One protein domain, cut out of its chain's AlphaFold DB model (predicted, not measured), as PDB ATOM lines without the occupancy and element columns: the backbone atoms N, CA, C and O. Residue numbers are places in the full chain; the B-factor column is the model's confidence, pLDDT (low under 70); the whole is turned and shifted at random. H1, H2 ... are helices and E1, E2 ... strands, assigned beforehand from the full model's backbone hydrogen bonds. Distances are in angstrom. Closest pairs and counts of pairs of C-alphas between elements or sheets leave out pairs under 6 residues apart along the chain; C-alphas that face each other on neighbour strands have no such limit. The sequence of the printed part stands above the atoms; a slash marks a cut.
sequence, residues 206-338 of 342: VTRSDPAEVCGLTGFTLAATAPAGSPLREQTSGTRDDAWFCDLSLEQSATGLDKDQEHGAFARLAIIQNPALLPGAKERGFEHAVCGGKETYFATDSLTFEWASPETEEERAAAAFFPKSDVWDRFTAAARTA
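AT A GLANCE: This is residues 206 to 338 of the 342 residues of an uncharacterized protein of Streptomyces sp. SID4921 (UniProt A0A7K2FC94). Look for one twisted sheet of five antiparallel strands, with the long helix H3 lying along one face and the short helix H1 on the opposite face near one end. The unnamed stretch of residues 206 to 231 loops beside H3, while H2 and the loop of residues 251 to 266 lie toward the other end of the longest axis. You will find 133 residues, with three named helices and five named strands along the chain as E1 E2 E3 H1 E4 E5 H2 H3; the sheet's order is E1 - E2 - E3 - E5 - E4. The class is mixed, helices and strands, though under half of the residues, 64, are in named elements. The whole is compact, with a radius of gyration of the C-alphas of 15.4 A, yet elongated in outline, spanning 49 by 27 by 23 A.

HOW THE PARTS SIT: Start at residues 207 to 208, which pair antiparallel with residues 233 to 234 of E1, residues 232 to 238. E1 forms a hairpin with E2, residues 243 to 250; see N 233 and O 249, 2.8 A apart. E2 forms a hairpin with E3, residues 267 to 272, with N 246 and O 269 at 2.8 A; E1 E2 E3 are a meander, each strand the antiparallel neighbour of the one before. Next come H1, residues 278 to 284, E4, residues 287 to 291, and E5, residues 294 to 302. E3, H1 and E4 make a split strand-helix-strand unit, two strands running the same way with E5 between them, and its crossover is right-handed. N 270 and O 299 of E3 and E5 are 2.8 A apart, and N 298 and O 287 of the hairpin E4 and E5 are 2.8 A apart. H1 is on the sheet at a height of 8.9 A, over E5, slantwise to the strands at 39 degrees on the local plane; the closest C-alphas are those of Ala 281 and Tyr 297, 6.6 A. It is only just over E5 alone, since 5 of its C-alphas fall on E5 and 2 on E4. H2, residues 313 to 319, is not on the sheet. H3, residues 324 to 338, is on the opposite face from H1 at a height of 8.7 A, running along the strands at 22 degrees to E5 on the local plane; it is only just over E5 alone, with 11 of its C-alphas on E5 and 2 on E3. Its closest C-alphas with E5 are those of Thr 332 and Phe 298, 6.2 A. In H1, H2 and H3 every O i to N i+4 pair is within hydrogen-bond range.

IN THESE COORDINATES: Find C-alpha 232 at (-12.589, -17.404, -34.857), where E1 begins its 20.7 A. E2 runs 23.8 A, E3 16.1 A, H1 9.8 A and E4 12.6 A. E5, the longest strand by residues, runs 25.5 A to C-alpha 302 at (-22.993, -17.576, -23.369). H2 runs 9.7 A, and H3 runs 20.9 A to C-alpha 338 at (-32.530, -11.512, -42.200).

THE WHOLE: The two C-alphas farthest apart, those of Gly 256 and Gly 293, are 49.9 A apart. The printed part has no cut, and E2 to E3 is the long link. The model's pLDDT is under 70 at residues 225 to 229, 252 to 263 and 303 to 321.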
ATOM      1  N   VAL A 206     -16.558 -27.702 -38.984       92.62
ATOM      2  CA  VAL A 206     -15.983 -26.561 -38.269       92.62
ATOM      3  C   VAL A 206     -15.086 -25.806 -39.245       92.62
ATOM      4  O   VAL A 206     -14.141 -26.371 -39.799       92.62
ATOM      5  N   THR A 207     -15.372 -24.526 -39.463       92.69
ATOM      6  CA  THR A 207     -14.624 -23.688 -40.408       92.69
ATOM      7  C   THR A 207     -14.146 -22.408 -39.749       92.69
ATOM      8  O   THR A 207     -14.658 -21.990 -38.714       92.69
ATOM      9  N   ARG A 208     -13.118 -21.788 -40.331       91.94
ATOM     10  CA  ARG A 208     -12.673 -20.462 -39.907       91.94
ATOM     11  C   ARG A 208     -13.732 -19.432 -40.295       91.94
ATOM     12  O   ARG A 208     -14.140 -19.393 -41.449       91.94
ATOM     13  N   SER A 209     -14.097 -18.587 -39.344       91.19
ATOM     14  CA  SER A 209     -15.093 -17.532 -39.511       91.19
ATOM     15  C   SER A 209     -14.426 -16.188 -39.817       91.19
ATOM     16  O   SER A 209     -13.335 -15.889 -39.309       91.19
ATOM     17  N   ASP A 210     -15.084 -15.373 -40.641       89.81
ATOM     18  CA  ASP A 210     -14.764 -13.957 -40.809       89.81
ATOM     19  C   ASP A 210     -15.586 -13.149 -39.789       89.81
ATOM     20  O   ASP A 210     -16.813 -13.182 -39.848       89.81
ATOM     21  N   PRO A 211     -14.970 -12.377 -38.872       87.88
ATOM     22  CA  PRO A 211     -15.712 -11.520 -37.947       87.88
ATOM     23  C   PRO A 211     -16.674 -10.524 -38.622       87.88
ATOM     24  O   PRO A 211     -17.566 -10.007 -37.952       87.88
ATOM     25  N   ALA A 212     -16.510 -10.224 -39.915       88.38
ATOM     26  CA  ALA A 212     -17.434  -9.388 -40.683       88.38
ATOM     27  C   ALA A 212     -18.626 -10.156 -41.292       88.38
ATOM     28  O   ALA A 212     -19.564  -9.522 -41.775       88.38
ATOM     29  N   GLU A 213     -18.604 -11.487 -41.279       90.69
ATOM     30  CA  GLU A 213     -19.648 -12.347 -41.836       90.69
ATOM     31  C   GLU A 213     -19.724 -13.650 -41.034       90.69
ATOM     32  O   GLU A 213     -19.171 -14.681 -41.413       90.69
ATOM     33  N   VAL A 214     -20.395 -13.584 -39.884       93.88
ATOM     34  CA  VAL A 214     -20.420 -14.687 -38.920       93.88
ATOM     35  C   VAL A 214     -21.665 -15.554 -39.112       93.88
ATOM     36  O   VAL A 214     -22.779 -15.055 -39.300       93.88
ATOM     37  N   CYS A 215     -21.481 -16.872 -39.057       95.50
ATOM     38  CA  CYS A 215     -22.502 -17.905 -39.221       95.50
ATOM     39  C   CYS A 215     -23.283 -17.819 -40.548       95.50
ATOM     40  O   CYS A 215     -24.451 -18.213 -40.618       95.50
ATOM     41  N   GLY A 216     -22.710 -17.203 -41.586       93.06
ATOM     42  CA  GLY A 216     -23.413 -16.918 -42.842       93.06
ATOM     43  C   GLY A 216     -24.715 -16.116 -42.670       93.06
ATOM     44  O   GLY A 216     -25.631 -16.240 -43.490       93.06
ATOM     45  N   LEU A 217     -24.854 -15.350 -41.578       94.06
ATOM     46  CA  LEU A 217     -26.015 -14.510 -41.300       94.06
ATOM     47  C   LEU A 217     -25.723 -13.078 -41.755       94.06
ATOM     48  O   LEU A 217     -24.898 -12.376 -41.172       94.06
ATOM     49  N   THR A 218     -26.408 -12.630 -42.807       90.94
ATOM     50  CA  THR A 218     -26.179 -11.300 -43.381       90.94
ATOM     51  C   THR A 218     -26.371 -10.201 -42.335       90.94
ATOM     52  O   THR A 218     -27.415 -10.106 -41.697       90.94
ATOM     53  N   GLY A 219     -25.352  -9.353 -42.177       90.94
ATOM     54  CA  GLY A 219     -25.349  -8.259 -41.201       90.94
ATOM     55  C   GLY A 219     -24.874  -8.656 -39.801       90.94
ATOM     56  O   GLY A 219     -24.671  -7.766 -38.970       90.94
ATOM     57  N   PHE A 220     -24.636  -9.946 -39.532       95.06
ATOM     58  CA  PHE A 220     -24.051 -10.378 -38.271       95.06
ATOM     59  C   PHE A 220     -22.531 -10.212 -38.306       95.06
ATOM     60  O   PHE A 220     -21.800 -11.004 -38.897       95.06
ATOM     61  N   THR A 221     -22.072  -9.138 -37.668       92.12
ATOM     62  CA  THR A 221     -20.654  -8.788 -37.546       92.12
ATOM     63  C   THR A 221     -20.263  -8.766 -36.080       92.12
ATOM     64  O   THR A 221     -21.042  -8.315 -35.247       92.12
ATOM     65  N   LEU A 222     -19.056  -9.197 -35.744       87.19
ATOM     66  CA  LEU A 222     -18.494  -9.035 -34.409       87.19
ATOM     67  C   LEU A 222     -17.598  -7.797 -34.396       87.19
ATOM     68  O   LEU A 222     -16.799  -7.587 -35.307       87.19
ATOM     69  N   ALA A 223     -17.722  -6.956 -33.366       76.94
ATOM     70  CA  ALA A 223     -16.954  -5.709 -33.285       76.94
ATOM     71  C   ALA A 223     -15.440  -5.933 -33.169       76.94
ATOM     72  O   ALA A 223     -14.646  -5.017 -33.392       76.94
ATOM     73  N   ALA A 224     -15.051  -7.134 -32.754       73.00
ATOM     74  CA  ALA A 224     -13.729  -7.432 -32.265       73.00
ATOM     75  C   ALA A 224     -13.027  -8.450 -33.179       73.00
ATOM     76  O   ALA A 224     -13.595  -9.458 -33.591       73.00
ATOM     77  N   THR A 225     -11.771  -8.175 -33.525       69.81
ATOM     78  CA  THR A 225     -10.924  -9.085 -34.302       69.81
ATOM     79  C   THR A 225     -10.341 -10.180 -33.412       69.81
ATOM     80  O   THR A 225      -9.535  -9.881 -32.538       69.81
ATOM     81  N   ALA A 226     -10.689 -11.445 -33.657       69.44
ATOM     82  CA  ALA A 226     -10.104 -12.568 -32.922       69.44
ATOM     83  C   ALA A 226      -8.556 -12.500 -32.888       69.44
ATOM     84  O   ALA A 226      -7.942 -12.066 -33.875       69.44
ATOM     85  N   PRO A 227      -7.904 -12.918 -31.786       68.56
ATOM     86  CA  PRO A 227      -6.447 -12.915 -31.686       68.56
ATOM     87  C   PRO A 227      -5.793 -13.685 -32.838       68.56
ATOM     88  O   PRO A 227      -6.276 -14.736 -33.253       68.56
ATOM     89  N   ALA A 228      -4.648 -13.206 -33.333       68.50
ATOM     90  CA  ALA A 228      -3.972 -13.822 -34.481       68.50
ATOM     91  C   ALA A 228      -3.575 -15.298 -34.252       68.50
ATOM     92  O   ALA A 228      -3.529 -16.062 -35.212       68.50
ATOM     93  N   GLY A 229      -3.306 -15.693 -33.001       68.69
ATOM     94  CA  GLY A 229      -2.998 -17.076 -32.602       68.69
ATOM     95  C   GLY A 229      -4.219 -17.929 -32.237       68.69
ATOM     96  O   GLY A 229      -4.065 -19.111 -31.920       68.69
ATOM     97  N   SER A 230      -5.417 -17.339 -32.273       76.06
ATOM     98  CA  SER A 230      -6.671 -18.016 -31.959       76.06
ATOM     99  C   SER A 230      -7.808 -17.520 -32.853       76.06
ATOM    100  O   SER A 230      -8.692 -16.798 -32.382       76.06
ATOM    101  N   PRO A 231      -7.768 -17.822 -34.165       83.50
ATOM    102  CA  PRO A 231      -8.783 -17.348 -35.095       83.50
ATOM    103  C   PRO A 231     -10.179 -17.860 -34.723       83.50
ATOM    104  O   PRO A 231     -10.350 -18.956 -34.190       83.50
ATOM    105  N   LEU A 232     -11.187 -17.048 -35.034       86.94
ATOM    106  CA  LEU A 232     -12.589 -17.404 -34.857       86.94
ATOM    107  C   LEU A 232     -12.953 -18.589 -35.755       86.94
ATOM    108  O   LEU A 232     -12.568 -18.634 -36.926       86.94
ATOM    109  N   ARG A 233     -13.721 -19.524 -35.207       91.81
ATOM    110  CA  ARG A 233     -14.310 -20.651 -35.919       91.81
ATOM    111  C   ARG A 233     -15.814 -20.669 -35.707       91.81
ATOM    112  O   ARG A 233     -16.303 -20.252 -34.658       91.81
ATOM    113  N   GLU A 234     -16.517 -21.204 -36.686       94.38
ATOM    114  CA  GLU A 234     -17.956 -21.399 -36.631       94.38
ATOM    115  C   GLU A 234     -18.356 -22.787 -37.116       94.38
ATOM    116  O   GLU A 234     -17.654 -23.431 -37.907       94.38
ATOM    117  N   GLN A 235     -19.500 -23.231 -36.618       95.81
ATOM    118  CA  GLN A 235     -20.183 -24.433 -37.058       95.81
ATOM    119  C   GLN A 235     -21.684 -24.164 -37.039       95.81
ATOM    120  O   GLN A 235     -22.185 -23.554 -36.098       95.81
ATOM    121  N   THR A 236     -22.397 -24.585 -38.077       97.38
ATOM    122  CA  THR A 236     -23.833 -24.320 -38.219       97.38
ATOM    123  C   THR A 236     -24.594 -25.593 -38.522       97.38
ATOM    124  O   THR A 236     -24.051 -26.517 -39.123       97.38
ATOM    125  N   SER A 237     -25.864 -25.627 -38.144       96.75
ATOM    126  CA  SER A 237     -26.762 -26.733 -38.461       96.75
ATOM    127  C   SER A 237     -28.207 -26.245 -38.566       96.75
ATOM    128  O   SER A 237     -28.546 -25.131 -38.146       96.75
ATOM    129  N   GLY A 238     -29.067 -27.078 -39.154       95.50
ATOM    130  CA  GLY A 238     -30.487 -26.774 -39.304       95.50
ATOM    131  C   GLY A 238     -30.813 -25.731 -40.384       95.50
ATOM    132  O   GLY A 238     -29.990 -25.404 -41.242       95.50
ATOM    133  N   THR A 239     -32.039 -25.204 -40.360       95.00
ATOM    134  CA  THR A 239     -32.560 -24.251 -41.357       95.00
ATOM    135  C   THR A 239     -33.318 -23.104 -40.702       95.00
ATOM    136  O   THR A 239     -33.897 -23.231 -39.626       95.00
ATOM    137  N   ARG A 240     -33.315 -21.934 -41.350       93.69
ATOM    138  CA  ARG A 240     -33.912 -20.710 -40.784       93.69
ATOM    139  C   ARG A 240     -35.440 -20.723 -40.741       93.69
ATOM    140  O   ARG A 240     -36.014 -19.912 -40.025       93.69
ATOM    141  N   ASP A 241     -36.075 -21.596 -41.514       91.69
ATOM    142  CA  ASP A 241     -37.526 -21.767 -41.594       91.69
ATOM    143  C   ASP A 241     -38.092 -22.781 -40.584       91.69
ATOM    144  O   ASP A 241     -39.319 -22.847 -40.432       91.69
ATOM    145  N   ASP A 242     -37.210 -23.517 -39.893       93.69
ATOM    146  CA  ASP A 242     -37.522 -24.461 -38.820       93.69
ATOM    147  C   ASP A 242     -36.712 -24.126 -37.554       93.69
ATOM    148  O   ASP A 242     -37.148 -23.328 -36.722       93.69
ATOM    149  N   ALA A 243     -35.509 -24.676 -37.406       95.56
ATOM    150  CA  ALA A 243     -34.577 -24.307 -36.350       95.56
ATOM    151  C   ALA A 243     -33.149 -24.273 -36.899       95.56
ATOM    152  O   ALA A 243     -32.680 -25.250 -37.479       95.56
ATOM    153  N   TRP A 244     -32.467 -23.146 -36.714       97.62
ATOM    154  CA  TRP A 244     -31.105 -22.915 -37.181       97.62
ATOM    155  C   TRP A 244     -30.195 -22.620 -36.001       97.62
ATOM    156  O   TRP A 244     -30.554 -21.819 -35.137       97.62
ATOM    157  N   PHE A 245     -29.008 -23.216 -35.999       97.62
ATOM    158  CA  PHE A 245     -28.045 -23.115 -34.914       97.62
ATOM    159  C   PHE A 245     -26.684 -22.678 -35.439       97.62
ATOM    160  O   PHE A 245     -26.271 -23.059 -36.535       97.62
ATOM    161  N   CYS A 246     -25.969 -21.910 -34.623       97.31
ATOM    162  CA  CYS A 246     -24.574 -21.588 -34.844       97.31
ATOM    163  C   CYS A 246     -23.780 -21.630 -33.543       97.31
ATOM    164  O   CYS A 246     -24.126 -20.979 -32.554       97.31
ATOM    165  N   ASP A 247     -22.668 -22.345 -33.600       94.38
ATOM    166  CA  ASP A 247     -21.684 -22.454 -32.545       94.38
ATOM    167  C   ASP A 247     -20.451 -21.640 -32.935       94.38
ATOM    168  O   ASP A 247     -19.852 -21.862 -33.987       94.38
ATOM    169  N   LEU A 248     -20.052 -20.707 -32.069       91.56
ATOM    170  CA  LEU A 248     -18.828 -19.925 -32.224       91.56
ATOM    171  C   LEU A 248     -17.763 -20.433 -31.263       91.56
ATOM    172  O   LEU A 248     -17.983 -20.507 -30.054       91.56
ATOM    173  N   SER A 249     -16.588 -20.749 -31.795       88.31
ATOM    174  CA  SER A 249     -15.428 -21.192 -31.023       88.31
ATOM    175  C   SER A 249     -14.176 -20.425 -31.442       88.31
ATOM    176  O   SER A 249     -14.158 -19.724 -32.452       88.31
ATOM    177  N   LEU A 250     -13.112 -20.527 -30.653       83.62
ATOM    178  CA  LEU A 250     -11.789 -20.064 -31.058       83.62
ATOM    179  C   LEU A 250     -10.957 -21.291 -31.421       83.62
ATOM    180  O   LEU A 250     -11.037 -22.324 -30.753       83.62
ATOM    181  N   GLU A 251     -10.180 -21.206 -32.493       80.56
ATOM    182  CA  GLU A 251      -9.100 -22.157 -32.726       80.56
ATOM    183  C   GLU A 251      -8.065 -21.949 -31.628       80.56
ATOM    184  O   GLU A 251      -7.628 -20.828 -31.391       80.56
ATOM    185  N   GLN A 252      -7.678 -23.006 -30.930       67.19
ATOM    186  CA  GLN A 252      -6.553 -22.924 -30.016       67.19
ATOM    187  C   GLN A 252      -5.365 -23.636 -30.638       67.19
ATOM    188  O   GLN A 252      -5.451 -24.790 -31.058       67.19
ATOM    189  N   SER A 253      -4.241 -22.925 -30.688       54.66
ATOM    190  CA  SER A 253      -2.949 -23.482 -31.061       54.66
ATOM    191  C   SER A 253      -2.516 -24.446 -29.957       54.66
ATOM    192  O   SER A 253      -1.857 -24.004 -29.028       54.66
ATOM    193  N   ALA A 254      -2.958 -25.709 -30.021       46.22
ATOM    194  CA  ALA A 254      -2.600 -26.828 -29.139       46.22
ATOM    195  C   ALA A 254      -2.006 -26.383 -27.788       46.22
ATOM    196  O   ALA A 254      -0.786 -26.363 -27.620       46.22
ATOM    197  N   THR A 255      -2.859 -26.037 -26.823       44.62
ATOM    198  CA  THR A 255      -2.493 -25.603 -25.459       44.62
ATOM    199  C   THR A 255      -1.737 -26.668 -24.647       44.62
ATOM    200  O   THR A 255      -1.558 -26.534 -23.443       44.62
ATOM    201  N   GLY A 256      -1.277 -27.757 -25.273       42.09
ATOM    202  CA  GLY A 256      -0.717 -28.921 -24.591       42.09
ATOM    203  C   GLY A 256      -1.747 -29.680 -23.749       42.09
ATOM    204  O   GLY A 256      -1.380 -30.665 -23.116       42.09
ATOM    205  N   LEU A 257      -3.011 -29.240 -23.753       43.19
ATOM    206  CA  LEU A 257      -4.143 -29.970 -23.207       43.19
ATOM    207  C   LEU A 257      -4.439 -31.166 -24.121       43.19
ATOM    208  O   LEU A 257      -4.303 -31.076 -25.346       43.19
ATOM    209  N   ASP A 258      -4.794 -32.303 -23.522       44.78
ATOM    210  CA  ASP A 258      -5.205 -33.489 -24.274       44.78
ATOM    211  C   ASP A 258      -6.362 -33.132 -25.220       44.78
ATOM    212  O   ASP A 258      -7.234 -32.334 -24.876       44.78
ATOM    213  N   LYS A 259      -6.381 -33.740 -26.415       47.06
ATOM    214  CA  LYS A 259      -7.399 -33.511 -27.466       47.06
ATOM    215  C   LYS A 259      -8.848 -33.640 -26.977       47.06
ATOM    216  O   LYS A 259      -9.747 -33.082 -27.594       47.06
ATOM    217  N   ASP A 260      -9.063 -34.331 -25.864       42.44
ATOM    218  CA  ASP A 260     -10.374 -34.517 -25.243       42.44
ATOM    219  C   ASP A 260     -10.871 -33.261 -24.488       42.44
ATOM    220  O   ASP A 260     -11.996 -33.244 -23.990       42.44
ATOM    221  N   GLN A 261     -10.055 -32.200 -24.407       46.34
ATOM    222  CA  GLN A 261     -10.409 -30.887 -23.859       46.34
ATOM    223  C   GLN A 261     -10.301 -29.756 -24.894       46.34
ATOM    224  O   GLN A 261      -9.988 -28.619 -24.541       46.34
ATOM    225  N   GLU A 262     -10.579 -30.025 -26.175       54.38
ATOM    226  CA  GLU A 262     -10.885 -28.935 -27.108       54.38
ATOM    227  C   GLU A 262     -12.078 -28.146 -26.548       54.38
ATOM    228  O   GLU A 262     -13.209 -28.630 -26.508       54.38
ATOM    229  N   HIS A 263     -11.811 -26.948 -26.023       59.97
ATOM    230  CA  HIS A 263     -12.843 -26.116 -25.419       59.97
ATOM    231  C   HIS A 263     -13.983 -25.902 -26.423       59.97
ATOM    232  O   HIS A 263     -13.763 -25.432 -27.541       59.97
ATOM    233  N   GLY A 264     -15.199 -26.272 -26.013       73.62
ATOM    234  CA  GLY A 264     -16.404 -26.133 -26.826       73.62
ATOM    235  C   GLY A 264     -16.729 -24.678 -27.180       73.62
ATOM    236  O   GLY A 264     -16.037 -23.741 -26.783       73.62
ATOM    237  N   ALA A 265     -17.815 -24.482 -27.928       84.69
ATOM    238  CA  ALA A 265     -18.275 -23.162 -28.350       84.69
ATOM    239  C   ALA A 265     -18.346 -22.166 -27.175       84.69
ATOM    240  O   ALA A 265     -18.923 -22.468 -26.137       84.69
ATOM    241  N   PHE A 266     -17.798 -20.958 -27.318       83.31
ATOM    242  CA  PHE A 266     -17.940 -19.916 -26.293       83.31
ATOM    243  C   PHE A 266     -19.313 -19.232 -26.360       83.31
ATOM    244  O   PHE A 266     -19.795 -18.689 -25.357       83.31
ATOM    245  N   ALA A 267     -19.949 -19.268 -27.532       89.00
ATOM    246  CA  ALA A 267     -21.299 -18.783 -27.762       89.00
ATOM    247  C   ALA A 267     -22.078 -19.774 -28.628       89.00
ATOM    248  O   ALA A 267     -21.573 -20.245 -29.646       89.00
ATOM    249  N   ARG A 268     -23.317 -20.048 -28.219       93.69
ATOM    250  CA  ARG A 268     -24.314 -20.767 -29.012       93.69
ATOM    251  C   ARG A 268     -25.444 -19.813 -29.346       93.69
ATOM    252  O   ARG A 268     -25.932 -19.095 -28.467       93.69
ATOM    253  N   LEU A 269     -25.826 -19.788 -30.610       96.31
ATOM    254  CA  LEU A 269     -26.832 -18.898 -31.169       96.31
ATOM    255  C   LEU A 269     -27.859 -19.756 -31.898       96.31
ATOM    256  O   LEU A 269     -27.482 -20.720 -32.563       96.31
ATOM    257  N   ALA A 270     -29.140 -19.418 -31.797       97.94
ATOM    258  CA  ALA A 270     -30.159 -20.090 -32.587       97.94
ATOM    259  C   ALA A 270     -31.317 -19.177 -32.983       97.94
ATOM    260  O   ALA A 270     -31.696 -18.256 -32.258       97.94
ATOM    261  N   ILE A 271     -31.892 -19.488 -34.139       98.19
ATOM    262  CA  ILE A 271     -33.167 -18.969 -34.627       98.19
ATOM    263  C   ILE A 271     -34.148 -20.135 -34.557       98.19
ATOM    264  O   ILE A 271     -33.919 -21.165 -35.187       98.19
ATOM    265  N   ILE A 272     -35.226 -19.986 -33.792       98.00
ATOM    266  CA  ILE A 272     -36.179 -21.068 -33.532       98.00
ATOM    267  C   ILE A 272     -37.561 -20.633 -34.013       98.00
ATOM    268  O   ILE A 272     -38.169 -19.745 -33.419       98.00
ATOM    269  N   GLN A 273     -38.048 -21.279 -35.070       96.88
ATOM    270  CA  GLN A 273     -39.405 -21.140 -35.609       96.88
ATOM    271  C   GLN A 273     -40.218 -22.438 -35.489       96.88
ATOM    272  O   GLN A 273     -41.443 -22.406 -35.603       96.88
ATOM    273  N   ASN A 274     -39.556 -23.574 -35.243       95.06
ATOM    274  CA  ASN A 274     -40.190 -24.878 -35.099       95.06
ATOM    275  C   ASN A 274     -41.166 -24.881 -33.903       95.06
ATOM    276  O   ASN A 274     -40.708 -24.785 -32.755       95.06
ATOM    277  N   PRO A 275     -42.485 -25.073 -34.126       93.38
ATOM    278  CA  PRO A 275     -43.497 -25.037 -33.069       93.38
ATOM    279  C   PRO A 275     -43.260 -26.016 -31.915       93.38
ATOM    280  O   PRO A 275     -43.615 -25.714 -30.778       93.38
ATOM    281  N   ALA A 276     -42.645 -27.172 -32.175       92.06
ATOM    282  CA  ALA A 276     -42.342 -28.158 -31.142       92.06
ATOM    283  C   ALA A 276     -41.164 -27.729 -30.243       92.06
ATOM    284  O   ALA A 276     -41.087 -28.157 -29.090       92.06
ATOM    285  N   LEU A 277     -40.290 -26.828 -30.704       94.62
ATOM    286  CA  LEU A 277     -39.182 -26.281 -29.909       94.62
ATOM    287  C   LEU A 277     -39.532 -24.961 -29.195       94.62
ATOM    288  O   LEU A 277     -38.923 -24.658 -28.165       94.62
ATOM    289  N   LEU A 278     -40.538 -24.207 -29.669       95.19
ATOM    290  CA  LEU A 278     -40.942 -22.920 -29.071       95.19
ATOM    291  C   LEU A 278     -41.247 -22.987 -27.562       95.19
ATOM    292  O   LEU A 278     -40.827 -22.070 -26.857       95.19
ATOM    293  N   PRO A 279     -41.912 -24.027 -27.008       93.06
ATOM    294  CA  PRO A 279     -42.195 -24.074 -25.574       93.06
ATOM    295  C   PRO A 279     -40.931 -24.017 -24.705       93.06
ATOM    296  O   PRO A 279     -40.901 -23.271 -23.729       93.06
ATOM    297  N   GLY A 280     -39.870 -24.734 -25.093       92.69
ATOM    298  CA  GLY A 280     -38.591 -24.710 -24.377       92.69
ATOM    299  C   GLY A 280     -37.904 -23.346 -24.479       92.69
ATOM    300  O   GLY A 280     -37.417 -22.813 -23.481       92.69
ATOM    301  N   ALA A 281     -37.943 -22.731 -25.666       95.06
ATOM    302  CA  ALA A 281     -37.397 -21.393 -25.895       95.06
ATOM    303  C   ALA A 281     -38.124 -20.314 -25.070       95.06
ATOM    304  O   ALA A 281     -37.494 -19.439 -24.462       95.06
ATOM    305  N   LYS A 282     -39.454 -20.418 -25.003       95.31
ATOM    306  CA  LYS A 282     -40.328 -19.550 -24.215       95.31
ATOM    307  C   LYS A 282     -40.063 -19.678 -22.724       95.31
ATOM    308  O   LYS A 282     -39.870 -18.661 -22.062       95.31
ATOM    309  N   GLU A 283     -40.013 -20.904 -22.210       93.94
ATOM    310  CA  GLU A 283     -39.728 -21.169 -20.797       93.94
ATOM    311  C   GLU A 283     -38.348 -20.632 -20.399       93.94
ATOM    312  O   GLU A 283     -38.150 -20.084 -19.314       93.94
ATOM    313  N   ARG A 284     -37.378 -20.720 -21.314       93.88
ATOM    314  CA  ARG A 284     -36.034 -20.187 -21.102       93.88
ATOM    315  C   ARG A 284     -35.976 -18.654 -21.099       93.88
ATOM    316  O   ARG A 284     -34.976 -18.098 -20.616       93.88
ATOM    317  N   GLY A 285     -37.030 -17.992 -21.580       94.94
ATOM    318  CA  GLY A 285     -37.184 -16.541 -21.612       94.94
ATOM    319  C   GLY A 285     -36.327 -15.868 -22.679       94.94
ATOM    320  O   GLY A 285     -35.806 -14.781 -22.433       94.94
ATOM    321  N   PHE A 286     -36.117 -16.527 -23.822       96.00
ATOM    322  CA  PHE A 286     -35.389 -15.916 -24.932       96.00
ATOM    323  C   PHE A 286     -36.167 -14.757 -25.557       96.00
ATOM    324  O   PHE A 286     -37.395 -14.669 -25.459       96.00
ATOM    325  N   GLU A 287     -35.431 -13.858 -26.207       96.25
ATOM    326  CA  GLU A 287     -36.038 -12.793 -26.990       96.25
ATOM    327  C   GLU A 287     -36.825 -13.397 -28.156       96.25
ATOM    328  O   GLU A 287     -36.413 -14.399 -28.739       96.25
ATOM    329  N   HIS A 288     -37.965 -12.798 -28.488       97.19
ATOM    330  CA  HIS A 288     -38.814 -13.257 -29.580       97.19
ATOM    331  C   HIS A 288     -39.338 -12.082 -30.397       97.19
ATOM    332  O   HIS A 288     -39.326 -10.934 -29.945       97.19
ATOM    333  N   ALA A 289     -39.764 -12.384 -31.616       97.75
ATOM    334  CA  ALA A 289     -40.486 -11.491 -32.509       97.75
ATOM    335  C   ALA A 289     -41.405 -12.319 -33.420       97.75
ATOM    336  O   ALA A 289     -41.357 -13.553 -33.419       97.75
ATOM    337  N   VAL A 290     -42.235 -11.638 -34.205       97.69
ATOM    338  CA  VAL A 290     -42.963 -12.259 -35.313       97.69
ATOM    339  C   VAL A 290     -42.203 -11.941 -36.594       97.69
ATOM    340  O   VAL A 290     -41.963 -10.778 -36.899       97.69
ATOM    341  N   CYS A 291     -41.803 -12.978 -37.324       96.62
ATOM    342  CA  CYS A 291     -40.992 -12.858 -38.532       96.62
ATOM    343  C   CYS A 291     -41.667 -13.625 -39.658       96.62
ATOM    344  O   CYS A 291     -41.937 -14.820 -39.511       96.62
ATOM    345  N   GLY A 292     -42.028 -12.943 -40.747       93.81
ATOM    346  CA  GLY A 292     -42.806 -13.561 -41.827       93.81
ATOM    347  C   GLY A 292     -44.104 -14.234 -41.346       93.81
ATOM    348  O   GLY A 292     -44.499 -15.272 -41.874       93.81
ATOM    349  N   GLY A 293     -44.740 -13.694 -40.298       94.56
ATOM    350  CA  GLY A 293     -45.954 -14.255 -39.689       94.56
ATOM    351  C   GLY A 293     -45.744 -15.466 -38.768       94.56
ATOM    352  O   GLY A 293     -46.730 -16.027 -38.292       94.56
ATOM    353  N   LYS A 294     -44.496 -15.870 -38.493       95.75
ATOM    354  CA  LYS A 294     -44.165 -16.964 -37.567       95.75
ATOM    355  C   LYS A 294     -43.609 -16.428 -36.249       95.75
ATOM    356  O   LYS A 294     -42.743 -15.551 -36.245       95.75
ATOM    357  N   GLU A 295     -44.061 -16.995 -35.133       97.25
ATOM    358  CA  GLU A 295     -43.420 -16.784 -33.832       97.25
ATOM    359  C   GLU A 295     -41.980 -17.306 -33.899       97.25
ATOM    360  O   GLU A 295     -41.744 -18.460 -34.251       97.25
ATOM    361  N   THR A 296     -41.019 -16.426 -33.625       98.12
ATOM    362  CA  THR A 296     -39.589 -16.704 -33.770       98.12
ATOM    363  C   THR A 296     -38.867 -16.325 -32.489       98.12
ATOM    364  O   THR A 296     -38.979 -15.186 -32.037       98.12
ATOM    365  N   TYR A 297     -38.093 -17.252 -31.925       98.19
ATOM    366  CA  TYR A 297     -37.205 -16.986 -30.793       98.19
ATOM    367  C   TYR A 297     -35.751 -16.874 -31.252       98.19
ATOM    368  O   TYR A 297     -35.277 -17.661 -32.071       98.19
ATOM    369  N   PHE A 298     -35.036 -15.916 -30.669       97.69
ATOM    370  CA  PHE A 298     -33.601 -15.710 -30.836       97.69
ATOM    371  C   PHE A 298     -32.912 -16.214 -29.574       97.69
ATOM    372  O   PHE A 298     -32.819 -15.516 -28.559       97.69
ATOM    373  N   ALA A 299     -32.497 -17.475 -29.607       96.12
ATOM    374  CA  ALA A 299     -31.862 -18.103 -28.467       96.12
ATOM    375  C   ALA A 299     -30.372 -17.799 -28.461       96.12
ATOM    376  O   ALA A 299     -29.685 -17.884 -29.480       96.12
ATOM    377  N   THR A 300     -29.867 -17.476 -27.280       93.44
ATOM    378  CA  THR A 300     -28.447 -17.261 -27.069       93.44
ATOM    379  C   THR A 300     -28.022 -17.902 -25.758       93.44
ATOM    380  O   THR A 300     -28.683 -17.767 -24.723       93.44
ATOM    381  N   ASP A 301     -26.899 -18.607 -25.781       89.00
ATOM    382  CA  ASP A 301     -26.240 -19.065 -24.567       89.00
ATOM    383  C   ASP A 301     -24.784 -18.639 -24.608       89.00
ATOM    384  O   ASP A 301     -24.042 -18.923 -25.549       89.00
ATOM    385  N   SER A 302     -24.391 -17.895 -23.579       71.81
ATOM    386  CA  SER A 302     -22.993 -17.576 -23.369       71.81
ATOM    387  C   SER A 302     -22.461 -18.635 -22.436       71.81
ATOM    388  O   SER A 302     -22.762 -18.654 -21.237       71.81
ATOM    389  N   LEU A 303     -21.628 -19.497 -22.983       63.19
ATOM    390  CA  LEU A 303     -20.939 -20.466 -22.165       63.19
ATOM    391  C   LEU A 303     -19.827 -19.830 -21.337       63.19
ATOM    392  O   LEU A 303     -19.296 -20.530 -20.482       63.19
ATOM    393  N   THR A 304     -19.554 -18.523 -21.545       53.16
ATOM    394  CA  THR A 304     -18.649 -17.632 -20.786       53.16
ATOM    395  C   THR A 304     -17.797 -18.411 -19.800       53.16
ATOM    396  O   THR A 304     -18.060 -18.370 -18.605       53.16
ATOM    397  N   PHE A 305     -16.862 -19.183 -20.365       50.94
ATOM    398  CA  PHE A 305     -15.608 -19.691 -19.814       50.94
ATOM    399  C   PHE A 305     -15.570 -20.131 -18.335       50.94
ATOM    400  O   PHE A 305     -14.496 -20.224 -17.761       50.94
ATOM    401  N   GLU A 306     -16.684 -20.450 -17.674       45.28
ATOM    402  CA  GLU A 306     -16.625 -20.902 -16.275       45.28
ATOM    403  C   GLU A 306     -15.992 -22.296 -16.168       45.28
ATOM    404  O   GLU A 306     -15.365 -22.607 -15.159       45.28
ATOM    405  N   TRP A 307     -16.101 -23.119 -17.215       39.75
ATOM    406  CA  TRP A 307     -15.436 -24.427 -17.299       39.75
ATOM    407  C   TRP A 307     -14.059 -24.373 -17.959       39.75
ATOM    408  O   TRP A 307     -13.213 -25.209 -17.668       39.75
ATOM    409  N   ALA A 308     -13.811 -23.368 -18.789       45.47
ATOM    410  CA  ALA A 308     -12.485 -23.039 -19.279       45.47
ATOM    411  C   ALA A 308     -12.016 -21.833 -18.480       45.47
ATOM    412  O   ALA A 308     -11.996 -20.744 -19.034       45.47
ATOM    413  N   SER A 309     -11.752 -22.002 -17.173       47.62
ATOM    414  CA  SER A 309     -11.090 -20.953 -16.388       47.62
ATOM    415  C   SER A 309      -9.858 -20.561 -17.186       47.62
ATOM    416  O   SER A 309      -8.956 -21.387 -17.252       47.62
ATOM    417  N   PRO A 310      -9.845 -19.396 -17.855       54.44
ATOM    418  CA  PRO A 310      -8.764 -19.070 -18.766       54.44
ATOM    419  C   PRO A 310      -7.480 -19.055 -17.941       54.44
ATOM    420  O   PRO A 310      -7.297 -18.201 -17.062       54.44
ATOM    421  N   GLU A 311      -6.657 -20.077 -18.144       56.03
ATOM    422  CA  GLU A 311      -5.495 -20.355 -17.309       56.03
ATOM    423  C   GLU A 311      -4.414 -19.322 -17.617       56.03
ATOM    424  O   GLU A 311      -3.647 -18.909 -16.740       56.03
ATOM    425  N   THR A 312      -4.423 -18.813 -18.852       61.81
ATOM    426  CA  THR A 312      -3.501 -17.785 -19.319       61.81
ATOM    427  C   THR A 312      -4.143 -16.394 -19.368       61.81
ATOM    428  O   THR A 312      -5.359 -16.200 -19.448       61.81
ATOM    429  N   GLU A 313      -3.299 -15.368 -19.278       64.19
ATOM    430  CA  GLU A 313      -3.711 -13.972 -19.474       64.19
ATOM    431  C   GLU A 313      -4.151 -13.713 -20.925       64.19
ATOM    432  O   GLU A 313      -5.064 -12.923 -21.156       64.19
ATOM    433  N   GLU A 314      -3.574 -14.441 -21.886       61.56
ATOM    434  CA  GLU A 314      -3.969 -14.410 -23.298       61.56
ATOM    435  C   GLU A 314      -5.377 -14.975 -23.510       61.56
ATOM    436  O   GLU A 314      -6.185 -14.345 -24.188       61.56
ATOM    437  N   GLU A 315      -5.724 -16.091 -22.865       57.72
ATOM    438  CA  GLU A 315      -7.087 -16.638 -22.889       57.72
ATOM    439  C   GLU A 315      -8.088 -15.702 -22.208       57.72
ATOM    440  O   GLU A 315      -9.192 -15.508 -22.715       57.72
ATOM    441  N   ARG A 316      -7.709 -15.054 -21.095       62.50
ATOM    442  CA  ARG A 316      -8.553 -14.035 -20.442       62.50
ATOM    443  C   ARG A 316      -8.795 -12.838 -21.348       62.50
ATOM    444  O   ARG A 316      -9.924 -12.354 -21.425       62.50
ATOM    445  N   ALA A 317      -7.756 -12.370 -22.031       63.53
ATOM    446  CA  ALA A 317      -7.856 -11.275 -22.983       63.53
ATOM    447  C   ALA A 317      -8.707 -11.666 -24.205       63.53
ATOM    448  O   ALA A 317      -9.532 -10.867 -24.645       63.53
ATOM    449  N   ALA A 318      -8.574 -12.899 -24.703       59.88
ATOM    450  CA  ALA A 318      -9.383 -13.446 -25.794       59.88
ATOM    451  C   ALA A 318     -10.857 -13.666 -25.399       59.88
ATOM    452  O   ALA A 318     -11.758 -13.439 -26.201       59.88
ATOM    453  N   ALA A 319     -11.132 -14.053 -24.152       54.72
ATOM    454  CA  ALA A 319     -12.490 -14.216 -23.631       54.72
ATOM    455  C   ALA A 319     -13.185 -12.869 -23.367       54.72
ATOM    456  O   ALA A 319     -14.387 -12.732 -23.583       54.72
ATOM    457  N   ALA A 320     -12.432 -11.846 -22.948       62.84
ATOM    458  CA  ALA A 320     -12.928 -10.473 -22.830       62.84
ATOM    459  C   ALA A 320     -13.170  -9.797 -24.194       62.84
ATOM    460  O   ALA A 320     -13.737  -8.706 -24.249       62.84
ATOM    461  N   PHE A 321     -12.735 -10.436 -25.284       67.06
ATOM    462  CA  PHE A 321     -12.709  -9.857 -26.621       67.06
ATOM    463  C   PHE A 321     -14.104  -9.713 -27.237       67.06
ATOM    464  O   PHE A 321     -14.342  -8.772 -27.989       67.06
ATOM    465  N   PHE A 322     -15.047 -10.584 -26.867       72.88
ATOM    466  CA  PHE A 322     -16.434 -10.527 -27.326       72.88
ATOM    467  C   PHE A 322     -17.370 -10.304 -26.136       72.88
ATOM    468  O   PHE A 322     -17.822 -11.273 -25.516       72.88
ATOM    469  N   PRO A 323     -17.672  -9.040 -25.774       76.81
ATOM    470  CA  PRO A 323     -18.662  -8.758 -24.750       76.81
ATOM    471  C   PRO A 323     -19.959  -9.484 -25.090       76.81
ATOM    472  O   PRO A 323     -20.471  -9.373 -26.200       76.81
ATOM    473  N   LYS A 324     -20.503 -10.211 -24.116       79.94
ATOM    474  CA  LYS A 324     -21.751 -10.971 -24.253       79.94
ATOM    475  C   LYS A 324     -22.864 -10.168 -24.941       79.94
ATOM    476  O   LYS A 324     -23.515 -10.673 -25.845       79.94
ATOM    477  N   SER A 325     -23.050  -8.918 -24.511       81.81
ATOM    478  CA  SER A 325     -24.035  -8.003 -25.089       81.81
ATOM    479  C   SER A 325     -23.745  -7.683 -26.554       81.81
ATOM    480  O   SER A 325     -24.670  -7.636 -27.344       81.81
ATOM    481  N   ASP A 326     -22.476  -7.537 -26.950       84.19
ATOM    482  CA  ASP A 326     -22.119  -7.266 -28.347       84.19
ATOM    483  C   ASP A 326     -22.472  -8.450 -29.254       84.19
ATOM    484  O   ASP A 326     -23.091  -8.257 -30.294       84.19
ATOM    485  N   VAL A 327     -22.160  -9.684 -28.838       88.69
ATOM    486  CA  VAL A 327     -22.527 -10.884 -29.611       88.69
ATOM    487  C   VAL A 327     -24.045 -11.001 -29.721       88.69
ATOM    488  O   VAL A 327     -24.569 -11.201 -30.812       88.69
ATOM    489  N   TRP A 328     -24.754 -10.875 -28.599       91.81
ATOM    490  CA  TRP A 328     -26.193 -11.103 -28.539       91.81
ATOM    491  C   TRP A 328     -27.005 -10.026 -29.245       91.81
ATOM    492  O   TRP A 328     -27.840 -10.362 -30.079       91.81
ATOM    493  N   ASP A 329     -26.736  -8.751 -28.968       92.62
ATOM    494  CA  ASP A 329     -27.502  -7.643 -29.543       92.62
ATOM    495  C   ASP A 329     -27.322  -7.609 -31.067       92.62
ATOM    496  O   ASP A 329     -28.280  -7.403 -31.815       92.62
ATOM    497  N   ARG A 330     -26.100  -7.877 -31.550       94.12
ATOM    498  CA  ARG A 330     -25.814  -7.935 -32.988       94.12
ATOM    499  C   ARG A 330     -26.400  -9.166 -33.653       94.12
ATOM    500  O   ARG A 330     -26.927  -9.040 -34.755       94.12
ATOM    501  N   PHE A 331     -26.329 -10.324 -32.999       96.19
ATOM    502  CA  PHE A 331     -26.969 -11.539 -33.492       96.19
ATOM    503  C   PHE A 331     -28.474 -11.322 -33.653       96.19
ATOM    504  O   PHE A 331     -28.995 -11.510 -34.749       96.19
ATOM    505  N   THR A 332     -29.162 -10.863 -32.603       96.31
ATOM    506  CA  THR A 332     -30.610 -10.647 -32.657       96.31
ATOM    507  C   THR A 332     -30.982  -9.601 -33.709       96.31
ATOM    508  O   THR A 332     -31.913  -9.820 -34.481       96.31
ATOM    509  N   ALA A 333     -30.248  -8.488 -33.804       96.31
ATOM    510  CA  ALA A 333     -30.508  -7.462 -34.816       96.31
ATOM    511  C   ALA A 333     -30.326  -7.986 -36.253       96.31
ATOM    512  O   ALA A 333     -31.166  -7.729 -37.124       96.31
ATOM    513  N   ALA A 334     -29.257  -8.747 -36.504       96.50
ATOM    514  CA  ALA A 334     -29.001  -9.360 -37.803       96.50
ATOM    515  C   ALA A 334     -30.052 -10.423 -38.143       96.50
ATOM    516  O   ALA A 334     -30.582 -10.424 -39.250       96.50
ATOM    517  N   ALA A 335     -30.417 -11.275 -37.181       97.00
ATOM    518  CA  ALA A 335     -31.437 -12.304 -37.357       97.00
ATOM    519  C   ALA A 335     -32.806 -11.688 -37.663       97.00
ATOM    520  O   ALA A 335     -33.486 -12.136 -38.583       97.00
ATOM    521  N   ARG A 336     -33.176 -10.607 -36.963       96.94
ATOM    522  CA  ARG A 336     -34.413  -9.872 -37.243       96.94
ATOM    523  C   ARG A 336     -34.453  -9.288 -38.646       96.94
ATOM    524  O   ARG A 336     -35.465  -9.390 -39.328       96.94
ATOM    525  N   THR A 337     -33.337  -8.715 -39.082       95.69
ATOM    526  CA  THR A 337     -33.211  -8.164 -40.435       95.69
ATOM    527  C   THR A 337     -33.277  -9.269 -41.491       95.69
ATOM    528  O   THR A 337     -33.964  -9.122 -42.496       95.69
ATOM    529  N   ALA A 338     -32.592 -10.393 -41.262       94.75
ATOM    530  CA  ALA A 338     -32.530 -11.512 -42.200       94.75
ATOM    531  C   ALA A 338     -33.874 -12.238 -42.381       94.75
ATOM    532  O   ALA A 338     -34.092 -12.851 -43.424       94.75
TER     533      ALA A 338